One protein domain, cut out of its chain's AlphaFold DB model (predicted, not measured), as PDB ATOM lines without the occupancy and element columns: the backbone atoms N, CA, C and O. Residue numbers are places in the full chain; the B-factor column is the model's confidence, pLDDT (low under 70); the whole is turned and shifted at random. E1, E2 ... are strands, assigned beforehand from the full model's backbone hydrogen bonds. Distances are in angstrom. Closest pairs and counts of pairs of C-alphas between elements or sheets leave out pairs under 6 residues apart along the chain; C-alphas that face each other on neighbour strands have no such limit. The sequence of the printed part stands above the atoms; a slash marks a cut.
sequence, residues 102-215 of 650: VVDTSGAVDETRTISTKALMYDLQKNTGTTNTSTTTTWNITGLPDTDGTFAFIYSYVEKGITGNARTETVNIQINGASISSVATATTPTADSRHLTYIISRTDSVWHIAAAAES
ATOM      1  N   VAL A 102      -9.994  20.508  30.012       84.06
ATOM      2  CA  VAL A 102     -10.455  20.987  31.316       84.06
ATOM      3  C   VAL A 102     -11.949  20.745  31.379       84.06
ATOM      4  O   VAL A 102     -12.691  21.376  30.638       84.06
ATOM      5  N   VAL A 103     -12.373  19.848  32.265       89.62
ATOM      6  CA  VAL A 103     -13.785  19.659  32.599       89.62
ATOM      7  C   VAL A 103     -14.043  20.373  33.921       89.62
ATOM      8  O   VAL A 103     -13.401  20.051  34.922       89.62
ATOM      9  N   ASP A 104     -14.953  21.342  33.936       91.38
ATOM     10  CA  ASP A 104     -15.362  22.042  35.154       91.38
ATOM     11  C   ASP A 104     -16.886  22.119  35.238       91.38
ATOM     12  O   ASP A 104     -17.574  22.471  34.280       91.38
ATOM     13  N   THR A 105     -17.427  21.768  36.401       92.81
ATOM     14  CA  THR A 105     -18.869  21.686  36.625       92.81
ATOM     15  C   THR A 105     -19.274  22.559  37.805       92.81
ATOM     16  O   THR A 105     -18.661  22.502  38.871       92.81
ATOM     17  N   SER A 106     -20.333  23.349  37.633       93.31
ATOM     18  CA  SER A 106     -20.920  24.191  38.681       93.31
ATOM     19  C   SER A 106     -22.365  23.797  38.988       93.31
ATOM     20  O   SER A 106     -23.078  23.241  38.150       93.31
ATOM     21  N   GLY A 107     -22.790  24.081  40.220       88.69
ATOM     22  CA  GLY A 107     -24.162  23.880  40.683       88.69
ATOM     23  C   GLY A 107     -25.025  25.143  40.575       88.69
ATOM     24  O   GLY A 107     -24.759  26.065  39.800       88.69
ATOM     25  N   ALA A 108     -26.073  25.199  41.396       85.94
ATOM     26  CA  ALA A 108     -27.000  26.331  41.497       85.94
ATOM     27  C   ALA A 108     -26.437  27.472  42.370       85.94
ATOM     28  O   ALA A 108     -26.906  27.701  43.485       85.94
ATOM     29  N   VAL A 109     -25.383  28.135  41.895       89.62
ATOM     30  CA  VAL A 109     -24.696  29.236  42.590       89.62
ATOM     31  C   VAL A 109     -24.428  30.379  41.609       89.62
ATOM     32  O   VAL A 109     -24.176  30.123  40.429       89.62
ATOM     33  N   ASP A 110     -24.487  31.619  42.103       93.25
ATOM     34  CA  ASP A 110     -23.955  32.799  41.418       93.25
ATOM     35  C   ASP A 110     -22.459  32.920  41.704       93.25
ATOM     36  O   ASP A 110     -22.055  33.241  42.825       93.25
ATOM     37  N   GLU A 111     -21.621  32.640  40.711       94.56
ATOM     38  CA  GLU A 111     -20.173  32.671  40.903       94.56
ATOM     39  C   GLU A 111     -19.407  33.021  39.628       94.56
ATOM     40  O   GLU A 111     -19.876  32.824  38.509       94.56
ATOM     41  N   THR A 112     -18.187  33.530  39.808       96.31
ATOM     42  CA  THR A 112     -17.184  33.612  38.742       96.31
ATOM     43  C   THR A 112     -16.059  32.638  39.052       96.31
ATOM     44  O   THR A 112     -15.356  32.778  40.051       96.31
ATOM     45  N   ARG A 113     -15.880  31.648  38.186       96.12
ATOM     46  CA  ARG A 113     -14.835  30.634  38.263       96.12
ATOM     47  C   ARG A 113     -13.709  31.025  37.323       96.12
ATOM     48  O   ARG A 113     -13.928  31.219  36.134       96.12
ATOM     49  N   THR A 114     -12.498  31.153  37.848       96.12
ATOM     50  CA  THR A 114     -11.328  31.478  37.025       96.12
ATOM     51  C   THR A 114     -10.610  30.196  36.626       96.12
ATOM     52  O   THR A 114     -10.169  29.449  37.497       96.12
ATOM     53  N   ILE A 115     -10.459  29.954  35.322       94.25
ATOM     54  CA  ILE A 115      -9.717  28.808  34.789       94.25
ATOM     55  C   ILE A 115      -8.370  29.293  34.265       94.25
ATOM     56  O   ILE A 115      -8.265  29.831  33.165       94.25
ATOM     57  N   SER A 116      -7.326  29.090  35.059       88.19
ATOM     58  CA  SER A 116      -5.946  29.427  34.687       88.19
ATOM     59  C   SER A 116      -5.217  28.289  33.959       88.19
ATOM     60  O   SER A 116      -4.128  28.492  33.426       88.19
ATOM     61  N   THR A 117      -5.801  27.088  33.907       83.31
ATOM     62  CA  THR A 117      -5.211  25.926  33.231       83.31
ATOM     63  C   THR A 117      -5.234  26.102  31.712       83.31
ATOM     64  O   THR A 117      -6.275  26.409  31.129       83.31
ATOM     65  N   LYS A 118      -4.088  25.864  31.063       80.00
ATOM     66  CA  LYS A 118      -3.945  25.806  29.600       80.00
ATOM     67  C   LYS A 118      -4.498  24.488  29.069       80.00
ATOM     68  O   LYS A 118      -4.032  23.425  29.475       80.00
ATOM     69  N   ALA A 119      -5.445  24.560  28.147       82.25
ATOM     70  CA  ALA A 119      -6.032  23.398  27.501       82.25
ATOM     71  C   ALA A 119      -6.409  23.720  26.057       82.25
ATOM     72  O   ALA A 119      -6.629  24.878  25.709       82.25
ATOM     73  N   LEU A 120      -6.491  22.678  25.231       80.81
ATOM     74  CA  LEU A 120      -7.054  22.803  23.886       80.81
ATOM     75  C   LEU A 120      -8.581  22.756  23.926       80.81
ATOM     76  O   LEU A 120      -9.214  23.293  23.028       80.81
ATOM     77  N   MET A 121      -9.163  22.136  24.960       88.69
ATOM     78  CA  MET A 121     -10.606  22.024  25.149       88.69
ATOM     79  C   MET A 121     -11.018  22.409  26.572       88.69
ATOM     80  O   MET A 121     -10.401  21.962  27.541       88.69
ATOM     81  N   TYR A 122     -12.095  23.182  26.681       92.56
ATOM     82  CA  TYR A 122     -12.770  23.506  27.933       92.56
ATOM     83  C   TYR A 122     -14.218  23.016  27.862       92.56
ATOM     84  O   TYR A 122     -14.996  23.497  27.044       92.56
ATOM     85  N   ASP A 123     -14.557  22.055  28.710       93.94
ATOM     86  CA  ASP A 123     -15.888  21.485  28.899       93.94
ATOM     87  C   ASP A 123     -16.474  22.033  30.207       93.94
ATOM     88  O   ASP A 123     -16.035  21.687  31.306       93.94
ATOM     89  N   LEU A 124     -17.407  22.972  30.079       95.94
ATOM     90  CA  LEU A 124     -17.863  23.849  31.151       95.94
ATOM     91  C   LEU A 124     -19.365  23.674  31.338       95.94
ATOM     92  O   LEU A 124     -20.164  24.110  30.509       95.94
ATOM     93  N   GLN A 125     -19.752  23.010  32.424       95.19
ATOM     94  CA  GLN A 125     -21.118  22.525  32.615       95.19
ATOM     95  C   GLN A 125     -21.757  23.117  33.871       95.19
ATOM     96  O   GLN A 125     -21.184  23.080  34.958       95.19
ATOM     97  N   LYS A 126     -22.968  23.661  33.766       94.38
ATOM     98  CA  LYS A 126     -23.759  24.117  34.916       94.38
ATOM     99  C   LYS A 126     -24.993  23.242  35.062       94.38
ATOM    100  O   LYS A 126     -25.916  23.348  34.262       94.38
ATOM    101  N   ASN A 127     -25.035  22.448  36.129       91.25
ATOM    102  CA  ASN A 127     -26.125  21.514  36.411       91.25
ATOM    103  C   ASN A 127     -26.782  21.886  37.742       91.25
ATOM    104  O   ASN A 127     -26.247  21.626  38.819       91.25
ATOM    105  N   THR A 128     -27.954  22.520  37.686       86.38
ATOM    106  CA  THR A 128     -28.570  23.145  38.876       86.38
ATOM    107  C   THR A 128     -29.672  22.319  39.545       86.38
ATOM    108  O   THR A 128     -30.187  22.710  40.599       86.38
ATOM    109  N   GLY A 129     -30.049  21.173  38.965       86.62
ATOM    110  CA  GLY A 129     -31.108  20.314  39.504       86.62
ATOM    111  C   GLY A 129     -32.438  21.061  39.632       86.62
ATOM    112  O   GLY A 129     -32.823  21.772  38.714       86.62
ATOM    113  N   THR A 130     -33.147  20.930  40.754       84.06
ATOM    114  CA  THR A 130     -34.514  21.459  40.988       84.06
ATOM    115  C   THR A 130     -34.569  22.676  41.928       84.06
ATOM    116  O   THR A 130     -35.538  22.886  42.658       84.06
ATOM    117  N   THR A 131     -33.513  23.481  41.970       81.50
ATOM    118  CA  THR A 131     -33.402  24.656  42.855       81.50
ATOM    119  C   THR A 131     -34.311  25.815  42.420       81.50
ATOM    120  O   THR A 131     -34.392  26.141  41.258       81.50
ATOM    121  N   ASN A 132     -35.030  26.499  43.314       80.88
ATOM    122  CA  ASN A 132     -36.030  27.507  42.889       80.88
ATOM    123  C   ASN A 132     -35.467  28.914  42.572       80.88
ATOM    124  O   ASN A 132     -36.242  29.868  42.526       80.88
ATOM    125  N   THR A 133     -34.154  29.070  42.387       87.12
ATOM    126  CA  THR A 133     -33.506  30.384  42.201       87.12
ATOM    127  C   THR A 133     -32.759  30.400  40.880       87.12
ATOM    128  O   THR A 133     -32.034  29.453  40.609       87.12
ATOM    129  N   SER A 134     -32.935  31.455  40.082       92.75
ATOM    130  CA  SER A 134     -32.123  31.703  38.887       92.75
ATOM    131  C   SER A 134     -30.690  32.024  39.295       92.75
ATOM    132  O   SER A 134     -30.501  32.932  40.103       92.75
ATOM    133  N   THR A 135     -29.698  31.330  38.736       93.19
ATOM    134  CA  THR A 135     -28.286  31.613  39.019       93.19
ATOM    135  C   THR A 135     -27.432  31.696  37.756       93.19
ATOM    136  O   THR A 135     -27.737  31.109  36.717       93.19
ATOM    137  N   THR A 136     -26.323  32.423  37.846       94.19
ATOM    138  CA  THR A 136     -25.360  32.656  36.772       94.19
ATOM    139  C   THR A 136     -23.976  32.172  37.182       94.19
ATOM    140  O   THR A 136     -23.383  32.685  38.127       94.19
ATOM    141  N   THR A 137     -23.415  31.230  36.424       96.62
ATOM    142  CA  THR A 137     -21.991  30.885  36.542       96.62
ATOM    143  C   THR A 137     -21.216  31.564  35.422       96.62
ATOM    144  O   THR A 137     -21.551  31.399  34.253       96.62
ATOM    145  N   THR A 138     -20.157  32.293  35.757       97.06
ATOM    146  CA  THR A 138     -19.217  32.845  34.774       97.06
ATOM    147  C   THR A 138     -17.905  32.076  34.827       97.06
ATOM    148  O   THR A 138     -17.242  32.090  35.858       97.06
ATOM    149  N   TRP A 139     -17.490  31.430  33.741       97.94
ATOM    150  CA  TRP A 139     -16.134  30.899  33.610       97.94
ATOM    151  C   TRP A 139     -15.238  31.918  32.918       97.94
ATOM    152  O   TRP A 139     -15.404  32.195  31.735       97.94
ATOM    153  N   ASN A 140     -14.275  32.460  33.655       97.00
ATOM    154  CA  ASN A 140     -13.250  33.352  33.135       97.00
ATOM    155  C   ASN A 140     -11.957  32.572  32.863       97.00
ATOM    156  O   ASN A 140     -11.201  32.248  33.784       97.00
ATOM    157  N   ILE A 141     -11.707  32.247  31.598       95.62
ATOM    158  CA  ILE A 141     -10.513  31.534  31.153       95.62
ATOM    159  C   ILE A 141      -9.359  32.535  31.074       95.62
ATOM    160  O   ILE A 141      -9.355  33.457  30.267       95.62
ATOM    161  N   THR A 142      -8.365  32.349  31.930       93.25
ATOM    162  CA  THR A 142      -7.155  33.186  31.997       93.25
ATOM    163  C   THR A 142      -5.892  32.421  31.608       93.25
ATOM    164  O   THR A 142      -4.811  32.995  31.525       93.25
ATOM    165  N   GLY A 143      -6.011  31.110  31.368       83.50
ATOM    166  CA  GLY A 143      -4.884  30.252  31.000       83.50
ATOM    167  C   GLY A 143      -4.418  30.400  29.552       83.50
ATOM    168  O   GLY A 143      -3.266  30.084  29.255       83.50
ATOM    169  N   LEU A 144      -5.282  30.864  28.647       87.00
ATOM    170  CA  LEU A 144      -4.963  30.955  27.223       87.00
ATOM    171  C   LEU A 144      -3.928  32.060  26.943       87.00
ATOM    172  O   LEU A 144      -4.064  33.159  27.483       87.00
ATOM    173  N   PRO A 145      -2.899  31.796  26.111       84.00
ATOM    174  CA  PRO A 145      -1.954  32.830  25.701       84.00
ATOM    175  C   PRO A 145      -2.652  34.027  25.043       84.00
ATOM    176  O   PRO A 145      -3.529  33.866  24.199       84.00
ATOM    177  N   ASP A 146      -2.222  35.237  25.394       81.88
ATOM    178  CA  ASP A 146      -2.779  36.487  24.859       81.88
ATOM    179  C   ASP A 146      -2.071  36.937  23.563       81.88
ATOM    180  O   ASP A 146      -1.891  38.126  23.307       81.88
ATOM    181  N   THR A 147      -1.652  35.971  22.742       81.56
ATOM    182  CA  THR A 147      -0.911  36.180  21.489       81.56
ATOM    183  C   THR A 147      -1.771  35.768  20.299       81.56
ATOM    184  O   THR A 147      -2.456  34.743  20.361       81.56
ATOM    185  N   ASP A 148      -1.723  36.536  19.212       82.62
ATOM    186  CA  ASP A 148      -2.426  36.192  17.973       82.62
ATOM    187  C   ASP A 148      -2.022  34.802  17.457       82.62
ATOM    188  O   ASP A 148      -0.870  34.377  17.565       82.62
ATOM    189  N   GLY A 149      -3.002  34.071  16.927       77.69
ATOM    190  CA  GLY A 149      -2.875  32.663  16.547       77.69
ATOM    191  C   GLY A 149      -3.184  31.673  17.676       77.69
ATOM    192  O   GLY A 149      -3.134  30.465  17.446       77.69
ATOM    193  N   THR A 150      -3.525  32.147  18.880       84.31
ATOM    194  CA  THR A 150      -4.029  31.283  19.958       84.31
ATOM    195  C   THR A 150      -5.465  30.860  19.674       84.31
ATOM    196  O   THR A 150      -6.301  31.705  19.368       84.31
ATOM    197  N   PHE A 151      -5.780  29.574  19.837       88.75
ATOM    198  CA  PHE A 151      -7.142  29.059  19.698       88.75
ATOM    199  C   PHE A 151      -7.451  27.950  20.712       88.75
ATOM    200  O   PHE A 151      -6.539  27.301  21.227       88.75
ATOM    201  N   ALA A 152      -8.739  27.730  20.990       89.75
ATOM    202  CA  ALA A 152      -9.223  26.616  21.810       89.75
ATOM    203  C   ALA A 152     -10.676  26.237  21.471       89.75
ATOM    204  O   ALA A 152     -11.430  27.036  20.917       89.75
ATOM    205  N   PHE A 153     -11.067  25.016  21.831       91.19
ATOM    206  CA  PHE A 153     -12.434  24.509  21.754       91.19
ATOM    207  C   PHE A 153     -13.157  24.748  23.078       91.19
ATOM    208  O   PHE A 153     -12.651  24.382  24.140       91.19
ATOM    209  N   ILE A 154     -14.358  25.314  23.022       92.81
ATOM    210  CA  ILE A 154     -15.210  25.543  24.186       92.81
ATOM    211  C   ILE A 154     -16.514  24.776  24.006       92.81
ATOM    212  O   ILE A 154     -17.192  24.910  22.988       92.81
ATOM    213  N   TYR A 155     -16.874  23.995  25.018       93.25
ATOM    214  CA  TYR A 155     -18.191  23.410  25.198       93.25
ATOM    215  C   TYR A 155     -18.813  24.030  26.447       93.25
ATOM    216  O   TYR A 155     -18.349  23.800  27.558       93.25
ATOM    217  N   SER A 156     -19.841  24.854  26.259       93.44
ATOM    218  CA  SER A 156     -20.583  25.500  27.341       93.44
ATOM    219  C   SER A 156     -21.955  24.853  27.454       93.44
ATOM    220  O   SER A 156     -22.742  24.945  26.516       93.44
ATOM    221  N   TYR A 157     -22.262  24.241  28.595       93.81
ATOM    222  CA  TYR A 157     -23.513  23.529  28.854       93.81
ATOM    223  C   TYR A 157     -24.216  24.087  30.089       93.81
ATOM    224  O   TYR A 157     -23.592  24.334  31.120       93.81
ATOM    225  N   VAL A 158     -25.533  24.251  30.006       93.88
ATOM    226  CA  VAL A 158     -26.375  24.648  31.133       93.88
ATOM    227  C   VAL A 158     -27.654  23.828  31.164       93.88
ATOM    228  O   VAL A 158     -28.343  23.683  30.154       93.88
ATOM    229  N   GLU A 159     -28.000  23.322  32.342       93.81
ATOM    230  CA  GLU A 159     -29.203  22.538  32.578       93.81
ATOM    231  C   GLU A 159     -29.901  22.942  33.880       93.81
ATOM    232  O   GLU A 159     -29.289  23.209  34.927       93.81
ATOM    233  N   LYS A 160     -31.235  22.923  33.814       92.31
ATOM    234  CA  LYS A 160     -32.121  22.992  34.971       92.31
ATOM    235  C   LYS A 160     -33.188  21.900  34.921       92.31
ATOM    236  O   LYS A 160     -33.699  21.539  33.863       92.31
ATOM    237  N   GLY A 161     -33.577  21.428  36.098       90.88
ATOM    238  CA  GLY A 161     -34.730  20.560  36.321       90.88
ATOM    239  C   GLY A 161     -36.016  21.335  36.625       90.88
ATOM    240  O   GLY A 161     -36.023  22.563  36.742       90.88
ATOM    241  N   ILE A 162     -37.108  20.585  36.787       91.62
ATOM    242  CA  ILE A 162     -38.463  21.104  37.038       91.62
ATOM    243  C   ILE A 162     -38.546  21.806  38.405       91.62
ATOM    244  O   ILE A 162     -38.030  21.294  39.400       91.62
ATOM    245  N   THR A 163     -39.235  22.947  38.467       89.75
ATOM    246  CA  THR A 163     -39.428  23.767  39.676       89.75
ATOM    247  C   THR A 163     -40.861  24.255  39.852       89.75
ATOM    248  O   THR A 163     -41.679  24.168  38.945       89.75
ATOM    249  N   GLY A 164     -41.174  24.781  41.045       87.62
ATOM    250  CA  GLY A 164     -42.486  25.378  41.325       87.62
ATOM    251  C   GLY A 164     -42.671  26.775  40.721       87.62
ATOM    252  O   GLY A 164     -43.795  27.163  40.421       87.62
ATOM    253  N   ASN A 165     -41.574  27.509  40.507       89.38
ATOM    254  CA  ASN A 165     -41.563  28.853  39.924       89.38
ATOM    255  C   ASN A 165     -40.741  28.883  38.629       89.38
ATOM    256  O   ASN A 165     -39.826  28.071  38.448       89.38
ATOM    257  N   ALA A 166     -41.056  29.834  37.744       89.62
ATOM    258  CA  ALA A 166     -40.263  30.099  36.551       89.62
ATOM    259  C   ALA A 166     -38.881  30.652  36.922       89.62
ATOM    260  O   ALA A 166     -38.774  31.550  37.755       89.62
ATOM    261  N   ARG A 167     -37.831  30.117  36.296       90.25
ATOM    262  CA  ARG A 167     -36.439  30.534  36.510       90.25
ATOM    263  C   ARG A 167     -35.589  30.294  35.269       90.25
ATOM    264  O   ARG A 167     -35.980  29.507  34.401       90.25
ATOM    265  N   THR A 168     -34.417  30.914  35.250       91.06
ATOM    266  CA  THR A 168     -33.394  30.782  34.213       91.06
ATOM    267  C   THR A 168     -32.042  30.551  34.868       91.06
ATOM    268  O   THR A 168     -31.666  31.251  35.799       91.06
ATOM    269  N   GLU A 169     -31.305  29.587  34.342       93.50
ATOM    270  CA  GLU A 169     -29.893  29.386  34.646       93.50
ATOM    271  C   GLU A 169     -29.049  29.870  33.480       93.50
ATOM    272  O   GLU A 169     -29.365  29.542  32.330       93.50
ATOM    273  N   THR A 170     -27.979  30.597  33.793       91.50
ATOM    274  CA  THR A 170     -27.101  31.221  32.802       91.50
ATOM    275  C   THR A 170     -25.655  30.791  33.004       91.50
ATOM    276  O   THR A 170     -25.165  30.645  34.127       91.50
ATOM    277  N   VAL A 171     -24.963  30.609  31.887       95.06
ATOM    278  CA  VAL A 171     -23.528  30.388  31.802       95.06
ATOM    279  C   VAL A 171     -22.912  31.490  30.959       95.06
ATOM    280  O   VAL A 171     -23.298  31.663  29.808       95.06
ATOM    281  N   ASN A 172     -21.934  32.200  31.513       94.06
ATOM    282  CA  ASN A 172     -21.121  33.163  30.779       94.06
ATOM    283  C   ASN A 172     -19.704  32.619  30.615       94.06
ATOM    284  O   ASN A 172     -19.120  32.118  31.574       94.06
ATOM    285  N   ILE A 173     -19.131  32.772  29.428       95.44
ATOM    286  CA  ILE A 173     -17.722  32.495  29.168       95.44
ATOM    287  C   ILE A 173     -17.012  33.822  28.938       95.44
ATOM    288  O   ILE A 173     -17.453  34.645  28.134       95.44
ATOM    289  N   GLN A 174     -15.910  34.013  29.651       95.56
ATOM    290  CA  GLN A 174     -15.007  35.144  29.514       95.56
ATOM    291  C   GLN A 174     -13.592  34.653  29.214       95.56
ATOM    292  O   GLN A 174     -13.209  33.562  29.639       95.56
ATOM    293  N   ILE A 175     -12.802  35.477  28.530       93.62
ATOM    294  CA  ILE A 175     -11.352  35.296  28.419       93.62
ATOM    295  C   ILE A 175     -10.679  36.559  28.930       93.62
ATOM    296  O   ILE A 175     -10.925  37.646  28.411       93.62
ATOM    297  N   ASN A 176      -9.845  36.433  29.962       90.56
ATOM    298  CA  ASN A 176      -9.173  37.573  30.596       90.56
ATOM    299  C   ASN A 176     -10.140  38.716  30.989       90.56
ATOM    300  O   ASN A 176      -9.795  39.891  30.914       90.56
ATOM    301  N   GLY A 177     -11.364  38.371  31.406       87.75
ATOM    302  CA  GLY A 177     -12.424  39.316  31.780       87.75
ATOM    303  C   GLY A 177     -13.236  39.886  30.610       87.75
ATOM    304  O   GLY A 177     -14.274  40.500  30.852       87.75
ATOM    305  N   ALA A 178     -12.827  39.659  29.358       87.25
ATOM    306  CA  ALA A 178     -13.626  40.011  28.187       87.25
ATOM    307  C   ALA A 178     -14.754  38.989  27.991       87.25
ATOM    308  O   ALA A 178     -14.502  37.785  28.014       87.25
ATOM    309  N   SER A 179     -15.989  39.457  27.802       90.50
ATOM    310  CA  SER A 179     -17.146  38.590  27.543       90.50
ATOM    311  C   SER A 179     -17.057  37.954  26.159       90.50
ATOM    312  O   SER A 179     -16.856  38.663  25.178       90.50
ATOM    313  N   ILE A 180     -17.217  36.630  26.089       90.31
ATOM    314  CA  ILE A 180     -17.146  35.862  24.840       90.31
ATOM    315  C   ILE A 180     -18.512  35.296  24.459       90.31
ATOM    316  O   ILE A 180     -18.960  35.486  23.335       90.31
ATOM    317  N   SER A 181     -19.193  34.609  25.379       90.50
ATOM    318  CA  SER A 181     -20.506  34.013  25.102       90.50
ATOM    319  C   SER A 181     -21.383  33.956  26.345       90.50
ATOM    320  O   SER A 181     -20.865  33.787  27.449       90.50
ATOM    321  N   SER A 182     -22.702  33.966  26.161       90.50
ATOM    322  CA  SER A 182     -23.676  33.687  27.219       90.50
ATOM    323  C   SER A 182     -24.709  32.671  26.733       90.50
ATOM    324  O   SER A 182     -25.298  32.844  25.669       90.50
ATOM    325  N   VAL A 183     -24.923  31.607  27.504       89.06
ATOM    326  CA  VAL A 183     -25.922  30.567  27.234       89.06
ATOM    327  C   VAL A 183     -26.881  30.511  28.414       89.06
ATOM    328  O   VAL A 183     -26.453  30.332  29.550       89.06
ATOM    329  N   ALA A 184     -28.183  30.639  28.158       89.81
ATOM    330  CA  ALA A 184     -29.208  30.653  29.198       89.81
ATOM    331  C   ALA A 184     -30.368  29.702  28.880       89.81
ATOM    332  O   ALA A 184     -30.795  29.578  27.731       89.81
ATOM    333  N   THR A 185     -30.903  29.052  29.913       89.62
ATOM    334  CA  THR A 185     -32.137  28.255  29.814       89.62
ATOM    335  C   THR A 185     -33.384  29.148  29.769       89.62
ATOM    336  O   THR A 185     -33.394  30.278  30.263       89.62
ATOM    337  N   ALA A 186     -34.471  28.640  29.192       85.94
ATOM    338  CA  ALA A 186     -35.753  29.333  29.110       85.94
ATOM    339  C   ALA A 186     -36.294  29.696  30.505       85.94
ATOM    340  O   ALA A 186     -36.190  28.902  31.439       85.94
ATOM    341  N   THR A 187     -36.936  30.859  30.649       90.62
ATOM    342  CA  THR A 187     -37.515  31.319  31.927       90.62
ATOM    343  C   THR A 187     -38.843  30.623  32.237       90.62
ATOM    344  O   THR A 187     -39.923  31.190  32.102       90.62
ATOM    345  N   THR A 188     -38.774  29.354  32.631       89.25
ATOM    346  CA  THR A 188     -39.940  28.468  32.822       89.25
ATOM    347  C   THR A 188     -39.814  27.599  34.082       89.25
ATOM    348  O   THR A 188     -38.722  27.473  34.639       89.25
ATOM    349  N   PRO A 189     -40.902  26.987  34.580       89.31
ATOM    350  CA  PRO A 189     -40.823  25.973  35.638       89.31
ATOM    351  C   PRO A 189     -40.443  24.577  35.107       89.31
ATOM    352  O   PRO A 189     -40.261  23.648  35.887       89.31
ATOM    353  N   THR A 190     -40.345  24.393  33.788       91.00
ATOM    354  CA  THR A 190     -40.006  23.109  33.158       91.00
ATOM    355  C   THR A 190     -38.498  22.875  33.136       91.00
ATOM    356  O   THR A 190     -37.712  23.824  33.189       91.00
ATOM    357  N   ALA A 191     -38.097  21.609  33.002       91.31
ATOM    358  CA  ALA A 191     -36.714  21.282  32.677       91.31
ATOM    359  C   ALA A 191     -36.332  21.870  31.307       91.31
ATOM    360  O   ALA A 191     -37.166  21.913  30.399       91.31
ATOM    361  N   ASP A 192     -35.094  22.341  31.181       90.81
ATOM    362  CA  ASP A 192     -34.511  22.842  29.931       90.81
ATOM    363  C   ASP A 192     -32.990  22.698  30.008       90.81
ATOM    364  O   ASP A 192     -32.390  22.901  31.067       90.81
ATOM    365  N   SER A 193     -32.380  22.363  28.877       91.50
ATOM    366  CA  SER A 193     -30.933  22.278  28.730       91.50
ATOM    367  C   SER A 193     -30.497  22.962  27.445       91.50
ATOM    368  O   SER A 193     -31.200  22.957  26.429       91.50
ATOM    369  N   ARG A 194     -29.340  23.617  27.503       88.44
ATOM    370  CA  ARG A 194     -28.769  24.385  26.399       88.44
ATOM    371  C   ARG A 194     -27.277  24.170  26.350       88.44
ATOM    372  O   ARG A 194     -26.633  24.082  27.391       88.44
ATOM    373  N   HIS A 195     -26.738  24.118  25.141       88.81
ATOM    374  CA  HIS A 195     -25.301  24.113  24.959       88.81
ATOM    375  C   HIS A 195     -24.866  24.873  23.721       88.81
ATOM    376  O   HIS A 195     -25.626  25.027  22.762       88.81
ATOM    377  N   LEU A 196     -23.615  25.308  23.776       87.38
ATOM    378  CA  LEU A 196     -22.915  25.971  22.698       87.38
ATOM    379  C   LEU A 196     -21.520  25.362  22.580       87.38
ATOM    380  O   LEU A 196     -20.755  25.376  23.548       87.38
ATOM    381  N   THR A 197     -21.198  24.845  21.397       89.12
ATOM    382  CA  THR A 197     -19.860  24.342  21.072       89.12
ATOM    383  C   THR A 197     -19.219  25.284  20.081       89.12
ATOM    384  O   THR A 197     -19.801  25.541  19.031       89.12
ATOM    385  N   TYR A 198     -18.030  25.791  20.375       90.69
ATOM    386  CA  TYR A 198     -17.390  26.755  19.494       90.69
ATOM    387  C   TYR A 198     -15.870  26.755  19.580       90.69
ATOM    388  O   TYR A 198     -15.277  26.283  20.547       90.69
ATOM    389  N   ILE A 199     -15.241  27.284  18.534       91.62
ATOM    390  CA  ILE A 199     -13.807  27.562  18.493       91.62
ATOM    391  C   ILE A 199     -13.615  29.041  18.787       91.62
ATOM    392  O   ILE A 199     -14.198  29.889  18.110       91.62
ATOM    393  N   ILE A 200     -12.771  29.346  19.763       91.00
ATOM    394  CA  ILE A 200     -12.256  30.694  19.988       91.00
ATOM    395  C   ILE A 200     -10.894  30.829  19.324       91.00
ATOM    396  O   ILE A 200     -10.087  29.906  19.388       91.00
ATOM    397  N   SER A 201     -10.639  31.971  18.698       92.06
ATOM    398  CA  SER A 201      -9.358  32.311  18.082       92.06
ATOM    399  C   SER A 201      -9.001  33.754  18.397       92.06
ATOM    400  O   SER A 201      -9.872  34.622  18.372       92.06
ATOM    401  N   ARG A 202      -7.730  34.025  18.684       86.62
ATOM    402  CA  ARG A 202      -7.216  35.382  18.857       86.62
ATOM    403  C   ARG A 202      -6.549  35.851  17.571       86.62
ATOM    404  O   ARG A 202      -5.562  35.254  17.144       86.62
ATOM    405  N   THR A 203      -7.075  36.908  16.965       87.00
ATOM    406  CA  THR A 203      -6.504  37.562  15.779       87.00
ATOM    407  C   THR A 203      -6.697  39.066  15.882       87.00
ATOM    408  O   THR A 203      -7.705  39.527  16.423       87.00
ATOM    409  N   ASP A 204      -5.736  39.830  15.366       88.38
ATOM    410  CA  ASP A 204      -5.718  41.293  15.452       88.38
ATOM    411  C   ASP A 204      -5.819  41.791  16.904       88.38
ATOM    412  O   ASP A 204      -6.461  42.797  17.199       88.38
ATOM    413  N   SER A 205      -5.199  41.059  17.838       85.50
ATOM    414  CA  SER A 205      -5.253  41.295  19.289       85.50
ATOM    415  C   SER A 205      -6.654  41.213  19.916       85.50
ATOM    416  O   SER A 205      -6.857  41.671  21.042       85.50
ATOM    417  N   VAL A 206      -7.622  40.602  19.226       84.12
ATOM    418  CA  VAL A 206      -9.011  40.439  19.686       84.12
ATOM    419  C   VAL A 206      -9.396  38.959  19.693       84.12
ATOM    420  O   VAL A 206      -8.958  38.184  18.845       84.12
ATOM    421  N   TRP A 207     -10.201  38.549  20.676       84.88
ATOM    422  CA  TRP A 207     -10.784  37.207  20.729       84.88
ATOM    423  C   TRP A 207     -12.054  37.144  19.883       84.88
ATOM    424  O   TRP A 207     -12.987  37.910  20.102       84.88
ATOM    425  N   HIS A 208     -12.099  36.189  18.963       84.75
ATOM    426  CA  HIS A 208     -13.215  35.940  18.059       84.75
ATOM    427  C   HIS A 208     -13.750  34.527  18.255       84.75
ATOM    428  O   HIS A 208     -12.989  33.592  18.513       84.75
ATOM    429  N   ILE A 209     -15.056  34.350  18.067       89.25
ATOM    430  CA  ILE A 209     -15.648  33.026  17.873       89.25
ATOM    431  C   ILE A 209     -15.531  32.691  16.381       89.25
ATOM    432  O   ILE A 209     -16.178  33.320  15.550       89.25
ATOM    433  N   ALA A 210     -14.685  31.721  16.035       79.06
ATOM    434  CA  ALA A 210     -14.362  31.375  14.648       79.06
ATOM    435  C   ALA A 210     -15.351  30.375  14.019       79.06
ATOM    436  O   ALA A 210     -15.516  30.347  12.802       79.06
ATOM    437  N   ALA A 211     -16.010  29.551  14.837       74.44
ATOM    438  CA  ALA A 211     -17.070  28.629  14.428       74.44
ATOM    439  C   ALA A 211     -17.909  28.263  15.654       74.44
ATOM    440  O   ALA A 211     -17.328  27.928  16.682       74.44
ATOM    441  N   ALA A 212     -19.239  28.298  15.555       74.75
ATOM    442  CA  ALA A 212     -20.142  27.908  16.635       74.75
ATOM    443  C   ALA A 212     -21.242  26.976  16.120       74.75
ATOM    444  O   ALA A 212     -21.836  27.217  15.070       74.75
ATOM    445  N   ALA A 213     -21.517  25.917  16.874       68.19
ATOM    446  CA  ALA A 213     -22.671  25.052  16.719       68.19
ATOM    447  C   ALA A 213     -23.528  25.199  17.980       68.19
ATOM    448  O   ALA A 213     -23.141  24.752  19.064       68.19
ATOM    449  N   GLU A 214     -24.684  25.846  17.846       65.50
ATOM    450  CA  GLU A 214     -25.707  25.803  18.886       65.50
ATOM    451  C   GLU A 214     -26.598  24.583  18.641       65.50
ATOM    452  O   GLU A 214     -27.000  24.321  17.507       65.50
ATOM    453  N   SER A 215     -27.047  23.896  19.693       50.44
ATOM    454  CA  SER A 215     -28.243  23.045  19.590       50.44
ATOM    455  C   SER A 215     -29.519  23.894  19.624       50.44
ATOM    456  O   SER A 215     -30.461  23.640  20.386       50.44
TER     457      SER A 215
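This is residues 102 to 215 of the 650 residues of the protein "FG-GAP repeat protein" of Microgenomates group bacterium GW2011_GWC1_33_28 (UniProt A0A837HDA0). What is the shape of this domain? It is a long sandwich, two twisted sheets face to face, with E1, E3, E5, E8 and E9 in one and E2, E4, E6 and E7 in the other, and with their strands running nearly along one another. The links E3 to E4, E5 to E6 and E7 to E8 lie together at one end of the long axis. What is it made of? The printed part has 114 residues with nine named strands, E1 to E9 in order along the chain, and no named helix; the class is all strand, and both sheets are mixed. How large is it? It is compact, with a radius of gyration of the C-alphas of 14.4 A, and only just elongated, spanning 48 by 24 by 20 A.

How is the larger sheet built? Strand beside strand it runs E1, residues 102 to 106, E3, residues 121 to 127, E5, residues 151 to 160, E8, residues 192 to 203, and E9, residues 206 to 214. E1 and E3 are parallel, with N 104 and O 123 at 2.9 A, as are E3 and E5, with N 124 and O 155 at 2.8 A, both within hydrogen-bond range. E5 and E8 are antiparallel, with N 154 and O 198 within range at 2.8 A, and E8 and E9 form a hairpin, with N 199 and O 211 within range at 2.9 A. And the smaller sheet? It runs E2, residues 111 to 115, E4, residues 136 to 141, E6, residues 170 to 175, and E7, residues 178 to 184. E2 and E4 are parallel, with N 113 and O 138 within range at 2.7 A, as are E4 and E6, with N 139 and O 172 at 2.8 A, while E6 and E7 form a hairpin, with N 171 and O 183 at 2.8 A. How do the sheets face each other? Their facing parts are 9.2 A centre to centre, with best planes 11 degrees apart; the closest C-alphas of E5 and E6 are those of Val 158 and Val 171, at 6.4 A.

Where do the strands begin and end? E1 begins at C-alpha 102, (-10.455, 20.987, 31.316), and E9 ends at C-alpha 214, (-25.707, 25.803, 18.886). Which are long? From first to last C-alpha E8 measures 34.7 A, E5 29.9 A and E9 22.2 A; E9 bends by 58 degrees at residue 211.

How far does it reach? The two C-alphas farthest apart, those of Gly 164 and Asp 204, are 47.7 A apart. Is it unbroken and sure? The printed part has no cut and no long link; its mean pLDDT is 88.8, and residues 213 to 215 are under 70.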